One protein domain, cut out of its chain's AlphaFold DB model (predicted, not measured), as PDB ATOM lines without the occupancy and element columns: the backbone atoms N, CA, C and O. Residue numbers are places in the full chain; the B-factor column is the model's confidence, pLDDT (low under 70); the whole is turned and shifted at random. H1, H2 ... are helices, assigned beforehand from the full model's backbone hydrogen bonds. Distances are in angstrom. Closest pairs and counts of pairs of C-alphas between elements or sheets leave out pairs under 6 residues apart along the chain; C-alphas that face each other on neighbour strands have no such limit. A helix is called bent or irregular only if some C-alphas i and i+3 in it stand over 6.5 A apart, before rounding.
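AT A GLANCE: This is residues 2 to 18 and 48 to 207 of the 210 residues of a protein of Chromobacterium violaceum (UniProt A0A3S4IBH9). Two groups of helices, joined by the bent helix H3, surround an open middle: an up-and-down bundle of H1, H2 and H8 with H7 alongside H8, and across the gap H4 packed on both arms of H3, with H6 crossing H4. H6 and H7 meet only at a corner and spread apart from there, and short H5 sits at the far end of H6, away from the bundle. The printed part has 177 residues with eight named helices, H1 to H8 in order, and no named strand; the class is all helix. It is compact, with a radius of gyration of the C-alphas of 16.4 A, and spans 51 by 40 by 24 A.

HOW THE PARTS SIT: H1, residues 2 to 18, touches H2, residues 51 to 69, opposite ways at a shallow tilt of 27 degrees; their closest C-alphas, Ser 8 and Gly 57, are 3.9 A apart. H8, residues 186 to 206, touches both: the C-alphas of Ile 9 and Gly 197 come to 4.4 A, those of Gly 57 and Ala 198 to 4.5 A. H1, H2 and H8 form a bundle, up and down, each running against the one before it. H3, residues 73 to 94, was assigned as one helix by its hydrogen bonds but is bent, with C-alphas 80 and 83 7.2 A apart; its arms H3a, residues 73 to 80, and H3b, residues 83 to 94, stand at a steep tilt of 44 degrees. H2 and H3a form a helical hairpin, closest at C-alphas Ile 62 and Thr 74, 6.2 A. H3b and H4, residues 99 to 117, form another, closest at C-alphas Ala 84 and Thr 106, 4.9 A. H4 touches H6, residues 137 to 158, at a steep tilt of 48 degrees, closest at C-alphas Phe 107 and Met 145, 4.9 A. H5, residues 129 to 135, touches H6 only at the corner, with C-alphas Leu 133 and Ser 140 5.2 A apart. H6 and H7, residues 164 to 182, touch only at the corner, with C-alphas Ile 158 and Ser 165 5.9 A apart. H7 and H8 form a hairpin at a shallow tilt of 19 degrees, closest at C-alphas Ala 177 and Met 189, 4.5 A. H6 and H8 are apart. Every O i to N i+4 pair is within hydrogen-bond range in H1, H2, H3a, H3b, H4, H5, H6 and H7; in H8 16 of 17 are.

IN THESE COORDINATES: H1 begins at C-alpha 2 (174.152, 181.339, 137.545) and is 24.5 A long. H2 and H4 each measure 26.2 A, H6 31.8 A, H7 27.7 A and H8 29.6 A. H5 begins at C-alpha 129 (171.480, 186.282, 100.287), and H8 ends at C-alpha 206 (167.473, 159.770, 132.602).

THE WHOLE: The two C-alphas farthest apart, Ile 18 and Gly 128, are 52.4 A apart. Residues 19 to 47 are not printed, and C-alphas 18 and 48 are 13.9 A apart across the cut. The link from H4 to H5, 11 residues, is long. The mean pLDDT of the printed part is 94.9, and no printed residue is under 70.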
ATOM      1  N   LEU A   2     174.002 182.551 136.719       94.94
ATOM      2  CA  LEU A   2     174.152 181.339 137.545       94.94
ATOM      3  C   LEU A   2     172.874 180.972 138.331       94.94
ATOM      4  O   LEU A   2     172.509 179.808 138.386       94.94
ATOM      5  N   LEU A   3     172.154 181.963 138.868       96.12
ATOM      6  CA  LEU A   3     170.867 181.732 139.541       96.12
ATOM      7  C   LEU A   3     169.820 181.072 138.632       96.12
ATOM      8  O   LEU A   3     169.113 180.181 139.084       96.12
ATOM      9  N   ALA A   4     169.736 181.477 137.359       97.00
ATOM     10  CA  ALA A   4     168.798 180.878 136.412       97.00
ATOM     11  C   ALA A   4     169.151 179.404 136.167       97.00
ATOM     12  O   ALA A   4     168.279 178.553 136.264       97.00
ATOM     13  N   LEU A   5     170.442 179.096 135.984       98.19
ATOM     14  CA  LEU A   5     170.937 177.722 135.881       98.19
ATOM     15  C   LEU A   5     170.566 176.885 137.111       98.19
ATOM     16  O   LEU A   5     169.964 175.826 136.966       98.19
ATOM     17  N   LEU A   6     170.889 177.359 138.319       98.31
ATOM     18  CA  LEU A   6     170.649 176.611 139.558       98.31
ATOM     19  C   LEU A   6     169.154 176.381 139.811       98.31
ATOM     20  O   LEU A   6     168.757 175.270 140.157       98.31
ATOM     21  N   ASN A   7     168.324 177.402 139.588       97.94
ATOM     22  CA  ASN A   7     166.878 177.277 139.731       97.94
ATOM     23  C   ASN A   7     166.300 176.295 138.700       97.94
ATOM     24  O   ASN A   7     165.477 175.453 139.054       97.94
ATOM     25  N   SER A   8     166.756 176.347 137.446       98.50
ATOM     26  CA  SER A   8     166.325 175.405 136.410       98.50
ATOM     27  C   SER A   8     166.720 173.962 136.720       98.50
ATOM     28  O   SER A   8     165.896 173.070 136.522       98.50
ATOM     29  N   ILE A   9     167.929 173.733 137.254       98.56
ATOM     30  CA  ILE A   9     168.360 172.410 137.739       98.56
ATOM     31  C   ILE A   9     167.414 171.924 138.829       98.56
ATOM     32  O   ILE A   9     166.853 170.838 138.714       98.56
ATOM     33  N   LEU A  10     167.224 172.734 139.873       98.38
ATOM     34  CA  LEU A  10     166.442 172.354 141.045       98.38
ATOM     35  C   LEU A  10     165.005 171.979 140.669       98.38
ATOM     36  O   LEU A  10     164.511 170.935 141.084       98.38
ATOM     37  N   PHE A  11     164.338 172.802 139.861       98.19
ATOM     38  CA  PHE A  11     162.947 172.546 139.489       98.19
ATOM     39  C   PHE A  11     162.798 171.382 138.514       98.19
ATOM     40  O   PHE A  11     161.870 170.592 138.670       98.19
ATOM     41  N   SER A  12     163.717 171.223 137.560       98.19
ATOM     42  CA  SER A  12     163.717 170.045 136.689       98.19
ATOM     43  C   SER A  12     163.935 168.756 137.493       98.19
ATOM     44  O   SER A  12     163.187 167.795 137.323       98.19
ATOM     45  N   LEU A  13     164.860 168.761 138.464       97.06
ATOM     46  CA  LEU A  13     165.072 167.637 139.383       97.06
ATOM     47  C   LEU A  13     163.812 167.295 140.181       97.06
ATOM     48  O   LEU A  13     163.431 166.128 140.233       97.06
ATOM     49  N   ILE A  14     163.172 168.297 140.793       97.50
ATOM     50  CA  ILE A  14     161.969 168.104 141.615       97.50
ATOM     51  C   ILE A  14     160.825 167.539 140.772       97.50
ATOM     52  O   ILE A  14     160.188 166.569 141.175       97.50
ATOM     53  N   ILE A  15     160.571 168.114 139.595       96.69
ATOM     54  CA  ILE A  15     159.498 167.637 138.718       96.69
ATOM     55  C   ILE A  15     159.812 166.237 138.192       96.69
ATOM     56  O   ILE A  15     158.923 165.391 138.196       96.69
ATOM     57  N   GLY A  16     161.062 165.949 137.827       94.25
ATOM     58  CA  GLY A  16     161.493 164.595 137.475       94.25
ATOM     59  C   GLY A  16     161.224 163.586 138.597       94.25
ATOM     60  O   GLY A  16     160.604 162.554 138.352       94.25
ATOM     61  N   ALA A  17     161.582 163.922 139.842       93.00
ATOM     62  CA  ALA A  17     161.314 163.078 141.008       93.00
ATOM     63  C   ALA A  17     159.812 162.816 141.204       93.00
ATOM     64  O   ALA A  17     159.412 161.682 141.460       93.00
ATOM     65  N   ILE A  18     158.978 163.850 141.052       93.00
ATOM     66  CA  ILE A  18     157.515 163.749 141.151       93.00
ATOM     67  C   ILE A  18     156.968 162.822 140.059       93.00
ATOM     68  O   ILE A  18     156.195 161.920 140.369       93.00
ATOM     69  N   ARG A  48     157.442 158.352 129.108       78.00
ATOM     70  CA  ARG A  48     157.978 159.213 128.033       78.00
ATOM     71  C   ARG A  48     157.702 160.707 128.204       78.00
ATOM     72  O   ARG A  48     157.923 161.491 127.302       78.00
ATOM     73  N   ILE A  49     157.267 161.134 129.385       86.56
ATOM     74  CA  ILE A  49     156.860 162.524 129.664       86.56
ATOM     75  C   ILE A  49     157.962 163.370 130.328       86.56
ATOM     76  O   ILE A  49     157.682 164.391 130.958       86.56
ATOM     77  N   GLY A  50     159.229 162.971 130.176       88.19
ATOM     78  CA  GLY A  50     160.392 163.661 130.751       88.19
ATOM     79  C   GLY A  50     160.543 165.122 130.307       88.19
ATOM     80  O   GLY A  50     161.039 165.954 131.068       88.19
ATOM     81  N   GLY A  51     160.016 165.472 129.128       92.81
ATOM     82  CA  GLY A  51     159.973 166.852 128.638       92.81
ATOM     83  C   GLY A  51     159.246 167.826 129.577       92.81
ATOM     84  O   GLY A  51     159.568 169.013 129.581       92.81
ATOM     85  N   ILE A  52     158.326 167.348 130.428       96.56
ATOM     86  CA  ILE A  52     157.651 168.176 131.444       96.56
ATOM     87  C   ILE A  52     158.656 168.707 132.478       96.56
ATOM     88  O   ILE A  52     158.575 169.873 132.861       96.56
ATOM     89  N   ALA A  53     159.630 167.890 132.900       96.88
ATOM     90  CA  ALA A  53     160.670 168.316 133.836       96.88
ATOM     91  C   ALA A  53     161.555 169.416 133.226       96.88
ATOM     92  O   ALA A  53     161.784 170.454 133.852       96.88
ATOM     93  N   VAL A  54     161.958 169.239 131.962       98.00
ATOM     94  CA  VAL A  54     162.733 170.244 131.218       98.00
ATOM     95  C   VAL A  54     161.933 171.540 131.053       98.00
ATOM     96  O   VAL A  54     162.459 172.619 131.319       98.00
ATOM     97  N   MET A  55     160.651 171.453 130.684       98.25
ATOM     98  CA  MET A  55     159.778 172.624 130.542       98.25
ATOM     99  C   MET A  55     159.600 173.375 131.869       98.25
ATOM    100  O   MET A  55     159.674 174.601 131.898       98.25
ATOM    101  N   ALA A  56     159.433 172.669 132.990       98.38
ATOM    102  CA  ALA A  56     159.344 173.307 134.301       98.38
ATOM    103  C   ALA A  56     160.643 174.039 134.683       98.38
ATOM    104  O   ALA A  56     160.598 175.191 135.127       98.38
ATOM    105  N   GLY A  57     161.801 173.410 134.453       98.56
ATOM    106  CA  GLY A  57     163.101 174.054 134.634       98.56
ATOM    107  C   GLY A  57     163.268 175.296 133.749       98.56
ATOM    108  O   GLY A  57     163.744 176.331 134.224       98.56
ATOM    109  N   LEU A  58     162.825 175.226 132.489       98.62
ATOM    110  CA  LEU A  58     162.836 176.345 131.544       98.62
ATOM    111  C   LEU A  58     161.964 177.511 132.027       98.62
ATOM    112  O   LEU A  58     162.437 178.646 132.055       98.62
ATOM    113  N   ILE A  59     160.726 177.243 132.460       98.69
ATOM    114  CA  ILE A  59     159.800 178.264 132.974       98.69
ATOM    115  C   ILE A  59     160.431 179.019 134.148       98.69
ATOM    116  O   ILE A  59     160.472 180.250 134.140       98.69
ATOM    117  N   VAL A  60     160.974 178.307 135.138       98.50
ATOM    118  CA  VAL A  60     161.573 178.947 136.321       98.50
ATOM    119  C   VAL A  60     162.847 179.719 135.970       98.50
ATOM    120  O   VAL A  60     163.073 180.815 136.497       98.50
ATOM    121  N   GLY A  61     163.668 179.200 135.056       98.31
ATOM    122  CA  GLY A  61     164.848 179.914 134.570       98.31
ATOM    123  C   GLY A  61     164.481 181.200 133.835       98.31
ATOM    124  O   GLY A  61     165.055 182.249 134.120       98.31
ATOM    125  N   ILE A  62     163.451 181.168 132.986       98.12
ATOM    126  CA  ILE A  62     162.937 182.353 132.284       98.12
ATOM    127  C   ILE A  62     162.340 183.368 133.255       98.12
ATOM    128  O   ILE A  62     162.639 184.553 133.130       98.12
ATOM    129  N   ILE A  63     161.578 182.932 134.262       98.25
ATOM    130  CA  ILE A  63     161.101 183.819 135.335       98.25
ATOM    131  C   ILE A  63     162.296 184.487 136.032       98.25
ATOM    132  O   ILE A  63     162.300 185.700 136.243       98.25
ATOM    133  N   THR A  64     163.347 183.718 136.333       97.69
ATOM    134  CA  THR A  64     164.577 184.241 136.949       97.69
ATOM    135  C   THR A  64     165.262 185.274 136.047       97.69
ATOM    136  O   THR A  64     165.630 186.346 136.523       97.69
ATOM    137  N   ILE A  65     165.411 184.991 134.746       97.06
ATOM    138  CA  ILE A  65     165.979 185.931 133.766       97.06
ATOM    139  C   ILE A  65     165.134 187.201 133.700       97.06
ATOM    140  O   ILE A  65     165.688 188.289 133.823       97.06
ATOM    141  N   PHE A  66     163.811 187.077 133.581       96.94
ATOM    142  CA  PHE A  66     162.893 188.210 133.508       96.94
ATOM    143  C   PHE A  66     163.046 189.147 134.710       96.94
ATOM    144  O   PHE A  66     163.124 190.362 134.545       96.94
ATOM    145  N   PHE A  67     163.157 188.613 135.928       96.31
ATOM    146  CA  PHE A  67     163.356 189.451 137.112       96.31
ATOM    147  C   PHE A  67     164.719 190.161 137.143       96.31
ATOM    148  O   PHE A  67     164.817 191.236 137.747       96.31
ATOM    149  N   LEU A  68     165.738 189.600 136.483       93.75
ATOM    150  CA  LEU A  68     167.084 190.168 136.387       93.75
ATOM    151  C   LEU A  68     167.233 191.190 135.249       93.75
ATOM    152  O   LEU A  68     167.911 192.193 135.441       93.75
ATOM    153  N   THR A  69     166.631 190.945 134.083       94.44
ATOM    154  CA  THR A  69     166.826 191.766 132.871       94.44
ATOM    155  C   THR A  69     165.635 192.656 132.539       94.44
ATOM    156  O   THR A  69     165.798 193.647 131.836       94.44
ATOM    157  N   ARG A  70     164.435 192.322 133.035       95.56
ATOM    158  CA  ARG A  70     163.151 192.967 132.695       95.56
ATOM    159  C   ARG A  70     162.805 192.939 131.205       95.56
ATOM    160  O   ARG A  70     161.926 193.674 130.766       95.56
ATOM    161  N   SER A  71     163.451 192.050 130.459       95.12
ATOM    162  CA  SER A  71     163.194 191.826 129.043       95.12
ATOM    163  C   SER A  71     162.111 190.777 128.824       95.12
ATOM    164  O   SER A  71     162.073 189.743 129.494       95.12
ATOM    165  N   TRP A  72     161.246 191.037 127.847       96.44
ATOM    166  CA  TRP A  72     160.175 190.132 127.436       96.44
ATOM    167  C   TRP A  72     160.603 189.116 126.374       96.44
ATOM    168  O   TRP A  72     159.832 188.205 126.081       96.44
ATOM    169  N   THR A  73     161.825 189.212 125.840       95.38
ATOM    170  CA  THR A  73     162.308 188.335 124.761       95.38
ATOM    171  C   THR A  73     162.193 186.857 125.134       95.38
ATOM    172  O   THR A  73     161.584 186.077 124.402       95.38
ATOM    173  N   THR A  74     162.710 186.450 126.299       96.06
ATOM    174  CA  THR A  74     162.684 185.039 126.714       96.06
ATOM    175  C   THR A  74     161.278 184.530 127.078       96.06
ATOM    176  O   THR A  74     160.942 183.433 126.624       96.06
ATOM    177  N   PRO A  75     160.395 185.285 127.772       97.88
ATOM    178  CA  PRO A  75     158.977 184.926 127.882       97.88
ATOM    179  C   PRO A  75     158.256 184.740 126.539       97.88
ATOM    180  O   PRO A  75     157.452 183.819 126.394       97.88
ATOM    181  N   LEU A  76     158.538 185.587 125.546       98.25
ATOM    182  CA  LEU A  76     157.912 185.492 124.223       98.25
ATOM    183  C   LEU A  76     158.414 184.264 123.452       98.25
ATOM    184  O   LEU A  76     157.618 183.591 122.800       98.25
ATOM    185  N   LEU A  77     159.695 183.912 123.591       97.69
ATOM    186  CA  LEU A  77     160.242 182.658 123.061       97.69
ATOM    187  C   LEU A  77     159.632 181.420 123.735       97.69
ATOM    188  O   LEU A  77     159.336 180.438 123.055       97.69
ATOM    189  N   LEU A  78     159.388 181.467 125.049       98.12
ATOM    190  CA  LEU A  78     158.681 180.398 125.761       98.12
ATOM    191  C   LEU A  78     157.272 180.203 125.198       98.12
ATOM    192  O   LEU A  78     156.900 179.081 124.859       98.12
ATOM    193  N   LEU A  79     156.516 181.295 125.049       98.38
ATOM    194  CA  LEU A  79     155.177 181.264 124.464       98.38
ATOM    195  C   LEU A  79     155.203 180.701 123.034       98.38
ATOM    196  O   LEU A  79     154.385 179.848 122.689       98.38
ATOM    197  N   ALA A  80     156.180 181.121 122.229       98.38
ATOM    198  CA  ALA A  80     156.371 180.625 120.874       98.38
ATOM    199  C   ALA A  80     156.718 179.129 120.818       98.38
ATOM    200  O   ALA A  80     156.356 178.468 119.853       98.38
ATOM    201  N   SER A  81     157.374 178.568 121.838       97.81
ATOM    202  CA  SER A  81     157.745 177.144 121.875       97.81
ATOM    203  C   SER A  81     156.571 176.188 122.147       97.81
ATOM    204  O   SER A  81     156.681 174.987 121.882       97.81
ATOM    205  N   LEU A  82     155.434 176.698 122.646       97.94
ATOM    206  CA  LEU A  82     154.308 175.872 123.093       97.94
ATOM    207  C   LEU A  82     153.742 174.926 122.023       97.94
ATOM    208  O   LEU A  82     153.495 173.774 122.373       97.94
ATOM    209  N   PRO A  83     153.556 175.311 120.743       98.06
ATOM    210  CA  PRO A  83     153.055 174.386 119.726       98.06
ATOM    211  C   PRO A  83     153.930 173.133 119.586       98.06
ATOM    212  O   PRO A  83     153.408 172.015 119.560       98.06
ATOM    213  N   ALA A  84     155.255 173.314 119.554       97.25
ATOM    214  CA  ALA A  84     156.218 172.220 119.463       97.25
ATOM    215  C   ALA A  84     156.194 171.347 120.726       97.25
ATOM    216  O   ALA A  84     156.091 170.125 120.620       97.25
ATOM    217  N   PHE A  85     156.214 171.967 121.911       96.94
ATOM    218  CA  PHE A  85     156.165 171.244 123.184       96.94
ATOM    219  C   PHE A  85     154.872 170.440 123.353       96.94
ATOM    220  O   PHE A  85     154.926 169.251 123.649       96.94
ATOM    221  N   LEU A  86     153.711 171.062 123.135       96.94
ATOM    222  CA  LEU A  86     152.409 170.419 123.325       96.94
ATOM    223  C   LEU A  86     152.194 169.272 122.339       96.94
ATOM    224  O   LEU A  86     151.641 168.242 122.711       96.94
ATOM    225  N   THR A  87     152.656 169.426 121.097       95.88
ATOM    226  CA  THR A  87     152.564 168.360 120.091       95.88
ATOM    227  C   THR A  87     153.524 167.211 120.403       95.88
ATOM    228  O   THR A  87     153.141 166.057 120.234       95.88
ATOM    229  N   GLY A  88     154.733 167.509 120.895       93.38
ATOM    230  CA  GLY A  88     155.667 166.502 121.408       93.38
ATOM    231  C   GLY A  88     155.076 165.729 122.585       93.38
ATOM    232  O   GLY A  88     154.954 164.515 122.523       93.38
ATOM    233  N   LEU A  89     154.562 166.439 123.592       93.25
ATOM    234  CA  LEU A  89     153.928 165.824 124.757       93.25
ATOM    235  C   LEU A  89     152.692 164.990 124.381       93.25
ATOM    236  O   LEU A  89     152.458 163.918 124.936       93.25
ATOM    237  N   MET A  90     151.889 165.466 123.426       92.62
ATOM    238  CA  MET A  90     150.757 164.705 122.902       92.62
ATOM    239  C   MET A  90     151.222 163.424 122.201       92.62
ATOM    240  O   MET A  90     150.548 162.401 122.312       92.62
ATOM    241  N   GLU A  91     152.354 163.448 121.497       91.06
ATOM    242  CA  GLU A  91     152.956 162.244 120.924       91.06
ATOM    243  C   GLU A  91     153.413 161.272 122.009       91.06
ATOM    244  O   GLU A  91     153.010 160.113 121.963       91.06
ATOM    245  N   ASP A  92     154.127 161.751 123.029       88.56
ATOM    246  CA  ASP A  92     154.615 160.922 124.136       88.56
ATOM    247  C   ASP A  92     153.476 160.208 124.885       88.56
ATOM    248  O   ASP A  92     153.610 159.047 125.276       88.56
ATOM    249  N   ILE A  93     152.333 160.885 125.053       87.12
ATOM    250  CA  ILE A  93     151.151 160.349 125.747       87.12
ATOM    251  C   ILE A  93     150.296 159.458 124.834       87.12
ATOM    252  O   ILE A  93     149.756 158.444 125.267       87.12
ATOM    253  N   THR A  94     150.080 159.847 123.575       87.12
ATOM    254  CA  THR A  94     149.115 159.140 122.709       87.12
ATOM    255  C   THR A  94     149.759 158.097 121.809       87.12
ATOM    256  O   THR A  94     149.065 157.179 121.370       87.12
ATOM    257  N   LYS A  95     151.051 158.253 121.495       82.94
ATOM    258  CA  LYS A  95     151.824 157.489 120.501       82.94
ATOM    259  C   LYS A  95     151.182 157.443 119.111       82.94
ATOM    260  O   LYS A  95     151.384 156.501 118.350       82.94
ATOM    261  N   ARG A  96     150.343 158.435 118.791       86.25
ATOM    262  CA  ARG A  96     149.536 158.496 117.554       86.25
ATOM    263  C   ARG A  96     149.878 159.686 116.666       86.25
ATOM    264  O   ARG A  96     149.268 159.857 115.612       86.25
ATOM    265  N   VAL A  97     150.821 160.524 117.082       88.94
ATOM    266  CA  VAL A  97     151.189 161.728 116.340       88.94
ATOM    267  C   VAL A  97     152.327 161.388 115.385       88.94
ATOM    268  O   VAL A  97     153.438 161.079 115.800       88.94
ATOM    269  N   GLY A  98     152.045 161.437 114.084       89.81
ATOM    270  CA  GLY A  98     153.053 161.186 113.056       89.81
ATOM    271  C   GLY A  98     154.099 162.309 112.934       89.81
ATOM    272  O   GLY A  98     153.936 163.394 113.499       89.81
ATOM    273  N   PRO A  99     155.151 162.101 112.123       89.31
ATOM    274  CA  PRO A  99     156.213 163.090 111.920       89.31
ATOM    275  C   PRO A  99     155.726 164.390 111.256       89.31
ATOM    276  O   PRO A  99     156.250 165.456 111.557       89.31
ATOM    277  N   GLY A 100     154.700 164.331 110.397       93.88
ATOM    278  CA  GLY A 100     154.150 165.503 109.702       93.88
ATOM    279  C   GLY A 100     153.574 166.572 110.646       93.88
ATOM    280  O   GLY A 100     154.038 167.710 110.614       93.88
ATOM    281  N   PRO A 101     152.606 166.237 111.523       94.94
ATOM    282  CA  PRO A 101     152.097 167.173 112.530       94.94
ATOM    283  C   PRO A 101     153.181 167.746 113.449       94.94
ATOM    284  O   PRO A 101     153.129 168.927 113.785       94.94
ATOM    285  N   ARG A 102     154.191 166.943 113.816       94.00
ATOM    286  CA  ARG A 102     155.330 167.396 114.630       94.00
ATOM    287  C   ARG A 102     156.150 168.458 113.897       94.00
ATOM    288  O   ARG A 102     156.428 169.509 114.471       94.00
ATOM    289  N   LEU A 103     156.432 168.240 112.611       94.88
ATOM    290  CA  LEU A 103     157.109 169.225 111.765       94.88
ATOM    291  C   LEU A 103     156.306 170.525 111.676       94.88
ATOM    292  O   LEU A 103     156.840 171.600 111.946       94.88
ATOM    293  N   LEU A 104     155.006 170.432 111.379       97.19
ATOM    294  CA  LEU A 104     154.130 171.604 111.295       97.19
ATOM    295  C   LEU A 104     154.067 172.377 112.619       97.19
ATOM    296  O   LEU A 104     154.082 173.605 112.602       97.19
ATOM    297  N   ALA A 105     154.059 171.685 113.759       98.00
ATOM    298  CA  ALA A 105     154.101 172.320 115.070       98.00
ATOM    299  C   ALA A 105     155.421 173.068 115.320       98.00
ATOM    300  O   ALA A 105     155.406 174.173 115.861       98.00
ATOM    301  N   THR A 106     156.561 172.518 114.886       97.94
ATOM    302  CA  THR A 106     157.858 173.216 114.980       97.94
ATOM    303  C   THR A 106     157.952 174.416 114.034       97.94
ATOM    304  O   THR A 106     158.491 175.450 114.421       97.94
ATOM    305  N   PHE A 107     157.354 174.342 112.840       98.31
ATOM    306  CA  PHE A 107     157.230 175.492 111.939       98.31
ATOM    307  C   PHE A 107     156.314 176.573 112.516       98.31
ATOM    308  O   PHE A 107     156.658 177.751 112.466       98.31
ATOM    309  N   ALA A 108     155.193 176.185 113.129       98.44
ATOM    310  CA  ALA A 108     154.311 177.116 113.825       98.44
ATOM    311  C   ALA A 108     155.024 177.798 115.003       98.44
ATOM    312  O   ALA A 108     154.887 179.007 115.181       98.44
ATOM    313  N   ALA A 109     155.833 177.054 115.765       98.38
ATOM    314  CA  ALA A 109     156.645 177.610 116.842       98.38
ATOM    315  C   ALA A 109     157.695 178.612 116.324       98.38
ATOM    316  O   ALA A 109     157.851 179.697 116.881       98.38
ATOM    317  N   ALA A 110     158.367 178.290 115.216       98.31
ATOM    318  CA  ALA A 110     159.330 179.182 114.573       98.31
ATOM    319  C   ALA A 110     158.673 180.467 114.042       98.31
ATOM    320  O   ALA A 110     159.192 181.561 114.253       98.31
ATOM    321  N   ALA A 111     157.503 180.349 113.407       98.38
ATOM    322  CA  ALA A 111     156.730 181.501 112.955       98.38
ATOM    323  C   ALA A 111     156.263 182.368 114.134       98.38
ATOM    324  O   ALA A 111     156.375 183.591 114.086       98.38
ATOM    325  N   ALA A 112     155.802 181.751 115.227       98.50
ATOM    326  CA  ALA A 112     155.456 182.476 116.445       98.50
ATOM    327  C   ALA A 112     156.673 183.223 117.018       98.50
ATOM    328  O   ALA A 112     156.554 184.398 117.351       98.50
ATOM    329  N   ALA A 113     157.853 182.599 117.071       98.12
ATOM    330  CA  ALA A 113     159.077 183.242 117.552       98.12
ATOM    331  C   ALA A 113     159.498 184.424 116.660       98.12
ATOM    332  O   ALA A 113     159.884 185.478 117.171       98.12
ATOM    333  N   PHE A 114     159.355 184.274 115.340       97.75
ATOM    334  CA  PHE A 114     159.617 185.326 114.362       97.75
ATOM    335  C   PHE A 114     158.747 186.566 114.614       97.75
ATOM    336  O   PHE A 114     159.271 187.674 114.698       97.75
ATOM    337  N   PHE A 115     157.430 186.390 114.773       97.62
ATOM    338  CA  PHE A 115     156.500 187.515 114.936       97.62
ATOM    339  C   PHE A 115     156.452 188.081 116.360       97.62
ATOM    340  O   PHE A 115     156.285 189.286 116.523       97.62
ATOM    341  N   LEU A 116     156.585 187.238 117.389       97.12
ATOM    342  CA  LEU A 116     156.453 187.656 118.787       97.12
ATOM    343  C   LEU A 116     157.763 188.202 119.355       97.12
ATOM    344  O   LEU A 116     157.753 189.238 120.007       97.12
ATOM    345  N   ALA A 117     158.880 187.512 119.119       95.38
ATOM    346  CA  ALA A 117     160.168 187.813 119.746       95.38
ATOM    347  C   ALA A 117     161.181 188.440 118.777       95.38
ATOM    348  O   ALA A 117     162.342 188.606 119.139       95.38
ATOM    349  N   GLN A 118     160.766 188.744 117.539       94.50
ATOM    350  CA  GLN A 118     161.655 189.196 116.463       94.50
ATOM    351  C   GLN A 118     162.838 188.238 116.228       94.50
ATOM    352  O   GLN A 118     163.890 188.648 115.740       94.50
ATOM    353  N   ALA A 119     162.663 186.949 116.540       94.50
ATOM    354  CA  ALA A 119     163.685 185.925 116.365       94.50
ATOM    355  C   ALA A 119     163.736 185.487 114.895       94.50
ATOM    356  O   ALA A 119     163.179 184.457 114.514       94.50
ATOM    357  N   ASN A 120     164.354 186.318 114.059       93.88
ATOM    358  CA  ASN A 120     164.476 186.103 112.623       93.88
ATOM    359  C   ASN A 120     165.918 185.789 112.210       93.88
ATOM    360  O   ASN A 120     166.881 186.347 112.741       93.88
ATOM    361  N   LEU A 121     166.066 184.909 111.218       92.75
ATOM    362  CA  LEU A 121     167.330 184.710 110.522       92.75
ATOM    363  C   LEU A 121     167.540 185.860 109.526       92.75
ATOM    364  O   LEU A 121     167.025 185.831 108.406       92.75
ATOM    365  N   SER A 122     168.271 186.887 109.953       90.19
ATOM    366  CA  SER A 122     168.536 188.097 109.159       90.19
ATOM    367  C   SER A 122     169.840 188.051 108.368       90.19
ATOM    368  O   SER A 122     170.001 188.829 107.429       90.19
ATOM    369  N   ARG A 123     170.772 187.164 108.733       92.31
ATOM    370  CA  ARG A 123     172.107 187.103 108.132       92.31
ATOM    371  C   ARG A 123     172.632 185.672 108.081       92.31
ATOM    372  O   ARG A 123     172.467 184.918 109.038       92.31
ATOM    373  N   LEU A 124     173.279 185.332 106.973       92.19
ATOM    374  CA  LEU A 124     174.026 184.093 106.751       92.19
ATOM    375  C   LEU A 124     175.498 184.352 106.399       92.19
ATOM    376  O   LEU A 124     176.246 183.395 106.218       92.19
ATOM    377  N   ASP A 125     175.904 185.623 106.308       92.19
ATOM    378  CA  ASP A 125     177.240 186.047 105.884       92.19
ATOM    379  C   ASP A 125     177.556 185.573 104.446       92.19
ATOM    380  O   ASP A 125     178.697 185.276 104.089       92.19
ATOM    381  N   ILE A 126     176.514 185.522 103.600       93.00
ATOM    382  CA  ILE A 126     176.599 185.172 102.177       93.00
ATOM    383  C   ILE A 126     176.140 186.380 101.340       93.00
ATOM    384  O   ILE A 126     174.959 186.751 101.390       93.00
ATOM    385  N   PRO A 127     177.033 186.980 100.525       88.19
ATOM    386  CA  PRO A 127     176.689 188.107  99.663       88.19
ATOM    387  C   PRO A 127     175.487 187.807  98.756       88.19
ATOM    388  O   PRO A 127     175.366 186.720  98.195       88.19
ATOM    389  N   GLY A 128     174.581 188.775  98.612       89.69
ATOM    390  CA  GLY A 128     173.335 188.631  97.848       89.69
ATOM    391  C   GLY A 128     172.199 187.957  98.627       89.69
ATOM    392  O   GLY A 128     171.070 188.444  98.572       89.69
ATOM    393  N   ILE A 129     172.486 186.913  99.415       92.00
ATOM    394  CA  ILE A 129     171.480 186.282 100.287       92.00
ATOM    395  C   ILE A 129     171.102 187.226 101.425       92.00
ATOM    396  O   ILE A 129     169.916 187.452 101.648       92.00
ATOM    397  N   ASP A 130     172.079 187.848 102.085       92.94
ATOM    398  CA  ASP A 130     171.806 188.786 103.183       92.94
ATOM    399  C   ASP A 130     170.963 189.986 102.714       92.94
ATOM    400  O   ASP A 130     170.037 190.420 103.400       92.94
ATOM    401  N   THR A 131     171.203 190.474 101.491       92.44
ATOM    402  CA  THR A 131     170.363 191.510 100.875       92.44
ATOM    403  C   THR A 131     168.934 191.011 100.676       92.44
ATOM    404  O   THR A 131     167.991 191.698 101.070       92.44
ATOM    405  N   ALA A 132     168.754 189.805 100.129       93.44
ATOM    406  CA  ALA A 132     167.431 189.215  99.945       93.44
ATOM    407  C   ALA A 132     166.690 189.020 101.280       93.44
ATOM    408  O   ALA A 132     165.504 189.334 101.361       93.44
ATOM    409  N   LEU A 133     167.385 188.581 102.335       93.69
ATOM    410  CA  LEU A 133     166.812 188.428 103.676       93.69
ATOM    411  C   LEU A 133     166.379 189.765 104.283       93.69
ATOM    412  O   LEU A 133     165.325 189.827 104.910       93.69
ATOM    413  N   SER A 134     167.151 190.831 104.059       88.31
ATOM    414  CA  SER A 134     166.836 192.165 104.584       88.31
ATOM    415  C   SER A 134     165.640 192.837 103.895       88.31
ATOM    416  O   SER A 134     164.931 193.618 104.525       88.31
ATOM    417  N   VAL A 135     165.395 192.533 102.615       92.12
ATOM    418  CA  VAL A 135     164.331 193.169 101.814       92.12
ATOM    419  C   VAL A 135     163.056 192.320 101.775       92.12
ATOM    420  O   VAL A 135     161.950 192.861 101.742       92.12
ATOM    421  N   TRP A 136     163.179 190.990 101.784       94.25
ATOM    422  CA  TRP A 136     162.061 190.068 101.596       94.25
ATOM    423  C   TRP A 136     161.838 189.198 102.839       94.25
ATOM    424  O   TRP A 136     162.266 188.046 102.920       94.25
ATOM    425  N   TRP A 137     161.102 189.747 103.811       94.56
ATOM    426  CA  TRP A 137     160.810 189.081 105.088       94.56
ATOM    427  C   TRP A 137     160.214 187.657 104.978       94.56
ATOM    428  O   TRP A 137     160.560 186.834 105.829       94.56
ATOM    429  N   PRO A 138     159.392 187.286 103.964       96.31
ATOM    430  CA  PRO A 138     158.906 185.913 103.819       96.31
ATOM    431  C   PRO A 138     160.027 184.892 103.600       96.31
ATOM    432  O   PRO A 138     159.905 183.758 104.060       96.31
ATOM    433  N   LEU A 139     161.130 185.278 102.946       95.62
ATOM    434  CA  LEU A 139     162.300 184.410 102.797       95.62
ATOM    435  C   LEU A 139     162.985 184.178 104.145       95.62
ATOM    436  O   LEU A 139     163.304 183.039 104.477       95.62
ATOM    437  N   SER A 140     163.160 185.239 104.938       96.62
ATOM    438  CA  SER A 140     163.706 185.129 106.295       96.62
ATOM    439  C   SER A 140     162.829 184.240 107.180       96.62
ATOM    440  O   SER A 140     163.348 183.351 107.859       96.62
ATOM    441  N   LEU A 141     161.500 184.391 107.110       97.50
ATOM    442  CA  LEU A 141     160.563 183.511 107.809       97.50
ATOM    443  C   LEU A 141     160.719 182.053 107.352       97.50
ATOM    444  O   LEU A 141     160.869 181.172 108.194       97.50
ATOM    445  N   LEU A 142     160.728 181.793 106.040       96.81
ATOM    446  CA  LEU A 142     160.864 180.440 105.494       96.81
ATOM    447  C   LEU A 142     162.157 179.766 105.967       96.81
ATOM    448  O   LEU A 142     162.114 178.633 106.450       96.81
ATOM    449  N   LEU A 143     163.294 180.461 105.877       96.44
ATOM    450  CA  LEU A 143     164.569 179.923 106.348       96.44
ATOM    451  C   LEU A 143     164.587 179.727 107.866       96.44
ATOM    452  O   LEU A 143     165.115 178.722 108.333       96.44
ATOM    453  N   THR A 144     163.967 180.628 108.633       97.06
ATOM    454  CA  THR A 144     163.829 180.479 110.091       97.06
ATOM    455  C   THR A 144     163.022 179.225 110.436       97.06
ATOM    456  O   THR A 144     163.449 178.435 111.279       97.06
ATOM    457  N   MET A 145     161.894 178.981 109.755       98.00
ATOM    458  CA  MET A 145     161.090 177.771 109.958       98.00
ATOM    459  C   MET A 145     161.872 176.501 109.616       98.00
ATOM    460  O   MET A 145     161.859 175.555 110.402       98.00
ATOM    461  N   ILE A 146     162.584 176.488 108.484       97.19
ATOM    462  CA  ILE A 146     163.411 175.345 108.075       97.19
ATOM    463  C   ILE A 146     164.533 175.098 109.089       97.19
ATOM    464  O   ILE A 146     164.751 173.951 109.471       97.19
ATOM    465  N   ALA A 147     165.214 176.145 109.560       96.44
ATOM    466  CA  ALA A 147     166.293 176.022 110.536       96.44
ATOM    467  C   ALA A 147     165.788 175.465 111.877       96.44
ATOM    468  O   ALA A 147     166.317 174.472 112.373       96.44
ATOM    469  N   VAL A 148     164.732 176.057 112.441       96.62
ATOM    470  CA  VAL A 148     164.171 175.636 113.735       96.62
ATOM    471  C   VAL A 148     163.560 174.237 113.646       96.62
ATOM    472  O   VAL A 148     163.863 173.383 114.481       96.62
ATOM    473  N   GLY A 149     162.738 173.972 112.626       96.56
ATOM    474  CA  GLY A 149     162.143 172.652 112.420       96.56
ATOM    475  C   GLY A 149     163.198 171.582 112.136       96.56
ATOM    476  O   GLY A 149     163.137 170.493 112.701       96.56
ATOM    477  N   GLY A 150     164.216 171.910 111.337       95.94
ATOM    478  CA  GLY A 150     165.346 171.026 111.051       95.94
ATOM    479  C   GLY A 150     166.124 170.643 112.309       95.94
ATOM    480  O   GLY A 150     166.362 169.458 112.531       95.94
ATOM    481  N   VAL A 151     166.454 171.612 113.171       95.19
ATOM    482  CA  VAL A 151     167.129 171.343 114.453       95.19
ATOM    483  C   VAL A 151     166.253 170.489 115.370       95.19
ATOM    484  O   VAL A 151     166.740 169.504 115.921       95.19
ATOM    485  N   ALA A 152     164.960 170.803 115.502       94.31
ATOM    486  CA  ALA A 152     164.044 170.030 116.342       94.31
ATOM    487  C   ALA A 152     163.941 168.561 115.888       94.31
ATOM    488  O   ALA A 152     164.007 167.646 116.711       94.31
ATOM    489  N   HIS A 153     163.845 168.322 114.577       92.19
ATOM    490  CA  HIS A 153     163.835 166.969 114.020       92.19
ATOM    491  C   HIS A 153     165.187 166.262 114.143       92.19
ATOM    492  O   HIS A 153     165.213 165.078 114.469       92.19
ATOM    493  N   ALA A 154     166.305 166.963 113.933       92.88
ATOM    494  CA  ALA A 154     167.640 166.389 114.087       92.88
ATOM    495  C   ALA A 154     167.895 165.921 115.529       92.88
ATOM    496  O   ALA A 154     168.384 164.810 115.727       92.88
ATOM    497  N   VAL A 155     167.503 166.725 116.527       92.56
ATOM    498  CA  VAL A 155     167.588 166.343 117.946       92.56
ATOM    499  C   VAL A 155     166.712 165.123 118.235       92.56
ATOM    500  O   VAL A 155     167.159 164.215 118.925       92.56
ATOM    501  N   ASN A 156     165.506 165.047 117.665       90.19
ATOM    502  CA  ASN A 156     164.647 163.878 117.855       90.19
ATOM    503  C   ASN A 156     165.205 162.595 117.213       90.19
ATOM    504  O   ASN A 156     165.001 161.518 117.757       90.19
ATOM    505  N   ILE A 157     165.925 162.688 116.089       89.25
ATOM    506  CA  ILE A 157     166.534 161.521 115.424       89.25
ATOM    507  C   ILE A 157     167.664 160.912 116.265       89.25
ATOM    508  O   ILE A 157     167.837 159.694 116.261       89.25
ATOM    509  N   ILE A 158     168.438 161.735 116.979       88.94
ATOM    510  CA  ILE A 158     169.526 161.250 117.846       88.94
ATOM    511  C   ILE A 158     169.039 160.813 119.237       88.94
ATOM    512  O   ILE A 158     169.822 160.276 120.021       88.94
ATOM    513  N   ASP A 159     167.758 161.020 119.548       85.06
ATOM    514  CA  ASP A 159     167.131 160.675 120.826       85.06
ATOM    515  C   ASP A 159     166.692 159.201 120.881       85.06
ATOM    516  O   ASP A 159     165.516 158.871 121.003       85.06
ATOM    517  N   GLY A 160     167.663 158.297 120.717       75.75
ATOM    518  CA  GLY A 160     167.452 156.841 120.738       75.75
ATOM    519  C   GLY A 160     168.129 156.112 121.902       75.75
ATOM    520  O   GLY A 160     167.905 154.920 122.088       75.75
ATOM    521  N   TYR A 161     168.957 156.811 122.683       79.81
ATOM    522  CA  TYR A 161     169.714 156.257 123.809       79.81
ATOM    523  C   TYR A 161     169.561 157.138 125.049       79.81
ATOM    524  O   TYR A 161     169.550 158.365 124.941       79.81
ATOM    525  N   ASN A 162     169.532 156.506 126.224       82.31
ATOM    526  CA  ASN A 162     169.393 157.188 127.508       82.31
ATOM    527  C   ASN A 162     170.467 158.258 127.702       82.31
ATOM    528  O   ASN A 162     171.667 157.984 127.691       82.31
ATOM    529  N   GLY A 163     170.012 159.497 127.851       85.19
ATOM    530  CA  GLY A 163     170.830 160.679 128.068       85.19
ATOM    531  C   GLY A 163     171.631 161.184 126.866       85.19
ATOM    532  O   GLY A 163     172.240 162.246 126.988       85.19
ATOM    533  N   LEU A 164     171.635 160.507 125.710       89.69
ATOM    534  CA  LEU A 164     172.458 160.921 124.563       89.69
ATOM    535  C   LEU A 164     172.048 162.303 124.034       89.69
ATOM    536  O   LEU A 164     172.881 163.207 123.959       89.69
ATOM    537  N   SER A 165     170.767 162.477 123.704       92.88
ATOM    538  CA  SER A 165     170.229 163.744 123.191       92.88
ATOM    539  C   SER A 165     170.427 164.889 124.190       92.88
ATOM    540  O   SER A 165     170.850 165.980 123.806       92.88
ATOM    541  N   GLY A 166     170.212 164.628 125.484       95.06
ATOM    542  CA  GLY A 166     170.396 165.605 126.553       95.06
ATOM    543  C   GLY A 166     171.854 166.039 126.728       95.06
ATOM    544  O   GLY A 166     172.126 167.237 126.815       95.06
ATOM    545  N   VAL A 167     172.811 165.104 126.731       95.81
ATOM    546  CA  VAL A 167     174.245 165.437 126.832       95.81
ATOM    547  C   VAL A 167     174.693 166.255 125.618       95.81
ATOM    548  O   VAL A 167     175.351 167.283 125.783       95.81
ATOM    549  N   VAL A 168     174.288 165.859 124.404       96.50
ATOM    550  CA  VAL A 168     174.577 166.619 123.176       96.50
ATOM    551  C   VAL A 168     173.984 168.030 123.254       96.50
ATOM    552  O   VAL A 168     174.685 169.006 122.981       96.50
ATOM    553  N   ALA A 169     172.729 168.162 123.689       97.38
ATOM    554  CA  ALA A 169     172.072 169.455 123.845       97.38
ATOM    555  C   ALA A 169     172.784 170.356 124.871       97.38
ATOM    556  O   ALA A 169     172.959 171.544 124.602       97.38
ATOM    557  N   ILE A 170     173.265 169.815 126.000       98.25
ATOM    558  CA  ILE A 170     174.070 170.578 126.970       98.25
ATOM    559  C   ILE A 170     175.314 171.168 126.302       98.25
ATOM    560  O   ILE A 170     175.575 172.359 126.468       98.25
ATOM    561  N   PHE A 171     176.064 170.381 125.525       98.31
ATOM    562  CA  PHE A 171     177.255 170.893 124.840       98.31
ATOM    563  C   PHE A 171     176.919 171.974 123.805       98.31
ATOM    564  O   PHE A 171     177.627 172.981 123.739       98.31
ATOM    565  N   ILE A 172     175.820 171.822 123.057       98.06
ATOM    566  CA  ILE A 172     175.333 172.852 122.125       98.06
ATOM    567  C   ILE A 172     175.018 174.149 122.882       98.06
ATOM    568  O   ILE A 172     175.520 175.214 122.516       98.06
ATOM    569  N   PHE A 173     174.245 174.077 123.969       98.50
ATOM    570  CA  PHE A 173     173.888 175.265 124.747       98.50
ATOM    571  C   PHE A 173     175.089 175.897 125.455       98.50
ATOM    572  O   PHE A 173     175.147 177.120 125.543       98.50
ATOM    573  N   LEU A 174     176.071 175.119 125.919       98.56
ATOM    574  CA  LEU A 174     177.314 175.661 126.481       98.56
ATOM    575  C   LEU A 174     178.148 176.392 125.420       98.56
ATOM    576  O   LEU A 174     178.663 177.477 125.696       98.56
ATOM    577  N   ALA A 175     178.242 175.847 124.204       98.50
ATOM    578  CA  ALA A 175     178.911 176.518 123.092       98.50
ATOM    579  C   ALA A 175     178.203 177.834 122.723       98.50
ATOM    580  O   ALA A 175     178.854 178.872 122.591       98.50
ATOM    581  N   MET A 176     176.868 177.823 122.639       98.00
ATOM    582  CA  MET A 176     176.074 179.035 122.408       98.00
ATOM    583  C   MET A 176     176.230 180.055 123.543       98.00
ATOM    584  O   MET A 176     176.419 181.238 123.271       98.00
ATOM    585  N   ALA A 177     176.224 179.614 124.806       98.25
ATOM    586  CA  ALA A 177     176.439 180.482 125.964       98.25
ATOM    587  C   ALA A 177     177.815 181.156 125.924       98.25
ATOM    588  O   ALA A 177     177.930 182.336 126.252       98.25
ATOM    589  N   TYR A 178     178.855 180.430 125.496       98.19
ATOM    590  CA  TYR A 178     180.192 180.993 125.326       98.19
ATOM    591  C   TYR A 178     180.220 182.086 124.251       98.19
ATOM    592  O   TYR A 178     180.770 183.161 124.487       98.19
ATOM    593  N   VAL A 179     179.589 181.860 123.095       98.19
ATOM    594  CA  VAL A 179     179.488 182.888 122.044       98.19
ATOM    595  C   VAL A 179     178.697 184.099 122.543       98.19
ATOM    596  O   VAL A 179     179.176 185.223 122.410       98.19
ATOM    597  N   ALA A 180     177.547 183.878 123.187       97.56
ATOM    598  CA  ALA A 180     176.718 184.933 123.769       97.56
ATOM    599  C   ALA A 180     177.500 185.774 124.796       97.56
ATOM    600  O   ALA A 180     177.460 187.003 124.757       97.56
ATOM    601  N   PHE A 181     178.305 185.128 125.644       97.25
ATOM    602  CA  PHE A 181     179.221 185.809 126.560       97.25
ATOM    603  C   PHE A 181     180.232 186.698 125.818       97.25
ATOM    604  O   PHE A 181     180.443 187.847 126.208       97.25
ATOM    605  N   LYS A 182     180.837 186.195 124.733       98.38
ATOM    606  CA  LYS A 182     181.838 186.934 123.944       98.38
ATOM    607  C   LYS A 182     181.270 188.165 123.240       98.38
ATOM    608  O   LYS A 182     182.022 189.116 123.046       98.38
ATOM    609  N   VAL A 183     179.991 188.147 122.868       97.38
ATOM    610  CA  VAL A 183     179.306 189.277 122.213       97.38
ATOM    611  C   VAL A 183     178.463 190.117 123.179       97.38
ATOM    612  O   VAL A 183     177.743 191.005 122.739       97.38
ATOM    613  N   HIS A 184     178.570 189.864 124.488       96.56
ATOM    614  CA  HIS A 184     177.819 190.549 125.546       96.56
ATOM    615  C   HIS A 184     176.286 190.410 125.455       96.56
ATOM    616  O   HIS A 184     175.555 191.237 126.000       96.56
ATOM    617  N   ASP A 185     175.789 189.333 124.844       95.31
ATOM    618  CA  ASP A 185     174.367 188.986 124.842       95.31
ATOM    619  C   ASP A 185     174.003 188.234 126.134       95.31
ATOM    620  O   ASP A 185     174.041 187.004 126.238       95.31
ATOM    621  N   ILE A 186     173.698 189.015 127.170       93.81
ATOM    622  CA  ILE A 186     173.405 188.511 128.516       93.81
ATOM    623  C   ILE A 186     172.088 187.718 128.548       93.81
ATOM    624  O   ILE A 186     171.964 186.776 129.337       93.81
ATOM    625  N   GLU A 187     171.116 188.074 127.705       93.56
ATOM    626  CA  GLU A 187     169.811 187.409 127.645       93.56
ATOM    627  C   GLU A 187     169.930 186.016 127.035       93.56
ATOM    628  O   GLU A 187     169.490 185.043 127.659       93.56
ATOM    629  N   LEU A 188     170.592 185.897 125.878       95.75
ATOM    630  CA  LEU A 188     170.836 184.606 125.237       95.75
ATOM    631  C   LEU A 188     171.727 183.717 126.106       95.75
ATOM    632  O   LEU A 188     171.417 182.540 126.291       95.75
ATOM    633  N   MET A 189     172.775 184.277 126.721       97.56
ATOM    634  CA  MET A 189     173.609 183.542 127.680       97.56
ATOM    635  C   MET A 189     172.768 182.985 128.841       97.56
ATOM    636  O   MET A 189     172.933 181.828 129.234       97.56
ATOM    637  N   GLY A 190     171.844 183.790 129.378       97.38
ATOM    638  CA  GLY A 190     170.910 183.368 130.419       97.38
ATOM    639  C   GLY A 190     169.989 182.235 129.974       97.38
ATOM    640  O   GLY A 190     169.817 181.262 130.716       97.38
ATOM    641  N   LEU A 191     169.426 182.331 128.767       97.94
ATOM    642  CA  LEU A 191     168.561 181.302 128.189       97.94
ATOM    643  C   LEU A 191     169.320 179.987 127.970       97.94
ATOM    644  O   LEU A 191     168.824 178.923 128.338       97.94
ATOM    645  N   CYS A 192     170.550 180.044 127.457       98.50
ATOM    646  CA  CYS A 192     171.398 178.865 127.302       98.50
ATOM    647  C   CYS A 192     171.706 178.205 128.655       98.50
ATOM    648  O   CYS A 192     171.571 176.993 128.789       98.50
ATOM    649  N   PHE A 193     172.052 178.982 129.684       98.50
ATOM    650  CA  PHE A 193     172.277 178.466 131.041       98.50
ATOM    651  C   PHE A 193     171.018 177.877 131.685       98.50
ATOM    652  O   PHE A 193     171.103 176.878 132.398       98.50
ATOM    653  N   THR A 194     169.855 178.460 131.401       98.62
ATOM    654  CA  THR A 194     168.547 177.916 131.791       98.62
ATOM    655  C   THR A 194     168.314 176.548 131.154       98.62
ATOM    656  O   THR A 194     167.972 175.600 131.858       98.62
ATOM    657  N   MET A 195     168.569 176.411 129.849       98.62
ATOM    658  CA  MET A 195     168.444 175.134 129.140       98.62
ATOM    659  C   MET A 195     169.443 174.091 129.646       98.62
ATOM    660  O   MET A 195     169.042 172.963 129.918       98.62
ATOM    661  N   VAL A 196     170.712 174.466 129.854       98.75
ATOM    662  CA  VAL A 196     171.717 173.581 130.471       98.75
ATOM    663  C   VAL A 196     171.224 173.082 131.824       98.75
ATOM    664  O   VAL A 196     171.273 171.884 132.083       98.75
ATOM    665  N   GLY A 197     170.708 173.978 132.668       98.69
ATOM    666  CA  GLY A 197     170.211 173.602 133.982       98.69
ATOM    667  C   GLY A 197     168.995 172.676 133.926       98.69
ATOM    668  O   GLY A 197     168.974 171.633 134.577       98.69
ATOM    669  N   ALA A 198     168.000 173.017 133.107       98.62
ATOM    670  CA  ALA A 198     166.793 172.216 132.942       98.62
ATOM    671  C   ALA A 198     167.103 170.806 132.409       98.62
ATOM    672  O   ALA A 198     166.571 169.820 132.922       98.62
ATOM    673  N   ILE A 199     168.000 170.698 131.423       98.25
ATOM    674  CA  ILE A 199     168.420 169.410 130.860       98.25
ATOM    675  C   ILE A 199     169.262 168.630 131.871       98.25
ATOM    676  O   ILE A 199     169.033 167.438 132.035       98.25
ATOM    677  N   ALA A 200     170.182 169.271 132.596       98.06
ATOM    678  CA  ALA A 200     170.995 168.601 133.613       98.06
ATOM    679  C   ALA A 200     170.139 168.001 134.741       98.06
ATOM    680  O   ALA A 200     170.383 166.870 135.159       98.06
ATOM    681  N   GLY A 201     169.105 168.719 135.197       97.06
ATOM    682  CA  GLY A 201     168.173 168.191 136.194       97.06
ATOM    683  C   GLY A 201     167.340 167.010 135.685       97.06
ATOM    684  O   GLY A 201     167.075 166.077 136.434       97.06
ATOM    685  N   PHE A 202     166.991 166.999 134.398       95.44
ATOM    686  CA  PHE A 202     166.322 165.858 133.769       95.44
ATOM    687  C   PHE A 202     167.279 164.667 133.589       95.44
ATOM    688  O   PHE A 202     166.932 163.533 133.915       95.44
ATOM    689  N   LEU A 203     168.508 164.920 133.127       94.44
ATOM    690  CA  LEU A 203     169.536 163.903 132.899       94.44
ATOM    691  C   LEU A 203     169.922 163.143 134.164       94.44
ATOM    692  O   LEU A 203     170.277 161.976 134.057       94.44
ATOM    693  N   PHE A 204     169.830 163.769 135.339       94.31
ATOM    694  CA  PHE A 204     170.046 163.080 136.612       94.31
ATOM    695  C   PHE A 204     169.150 161.843 136.765       94.31
ATOM    696  O   PHE A 204     169.580 160.838 137.321       94.31
ATOM    697  N   TRP A 205     167.922 161.914 136.247       90.31
ATOM    698  CA  TRP A 205     166.979 160.801 136.262       90.31
ATOM    699  C   TRP A 205     167.081 159.909 135.025       90.31
ATOM    700  O   TRP A 205     166.788 158.727 135.105       90.31
ATOM    701  N   ASN A 206     167.484 160.471 133.884       89.12
ATOM    702  CA  ASN A 206     167.473 159.770 132.602       89.12
ATOM    703  C   ASN A 206     168.776 159.011 132.279       89.12
ATOM    704  O   ASN A 206     168.735 158.023 131.555       89.12
ATOM    705  N   PHE A 207     169.938 159.440 132.778       85.06
ATOM    706  CA  PHE A 207     171.237 158.831 132.459       85.06
ATOM    707  C   PHE A 207     171.802 158.010 133.633       85.06
ATOM    708  O   PHE A 207     171.712 158.449 134.777       85.06
TER     709      PHE A 207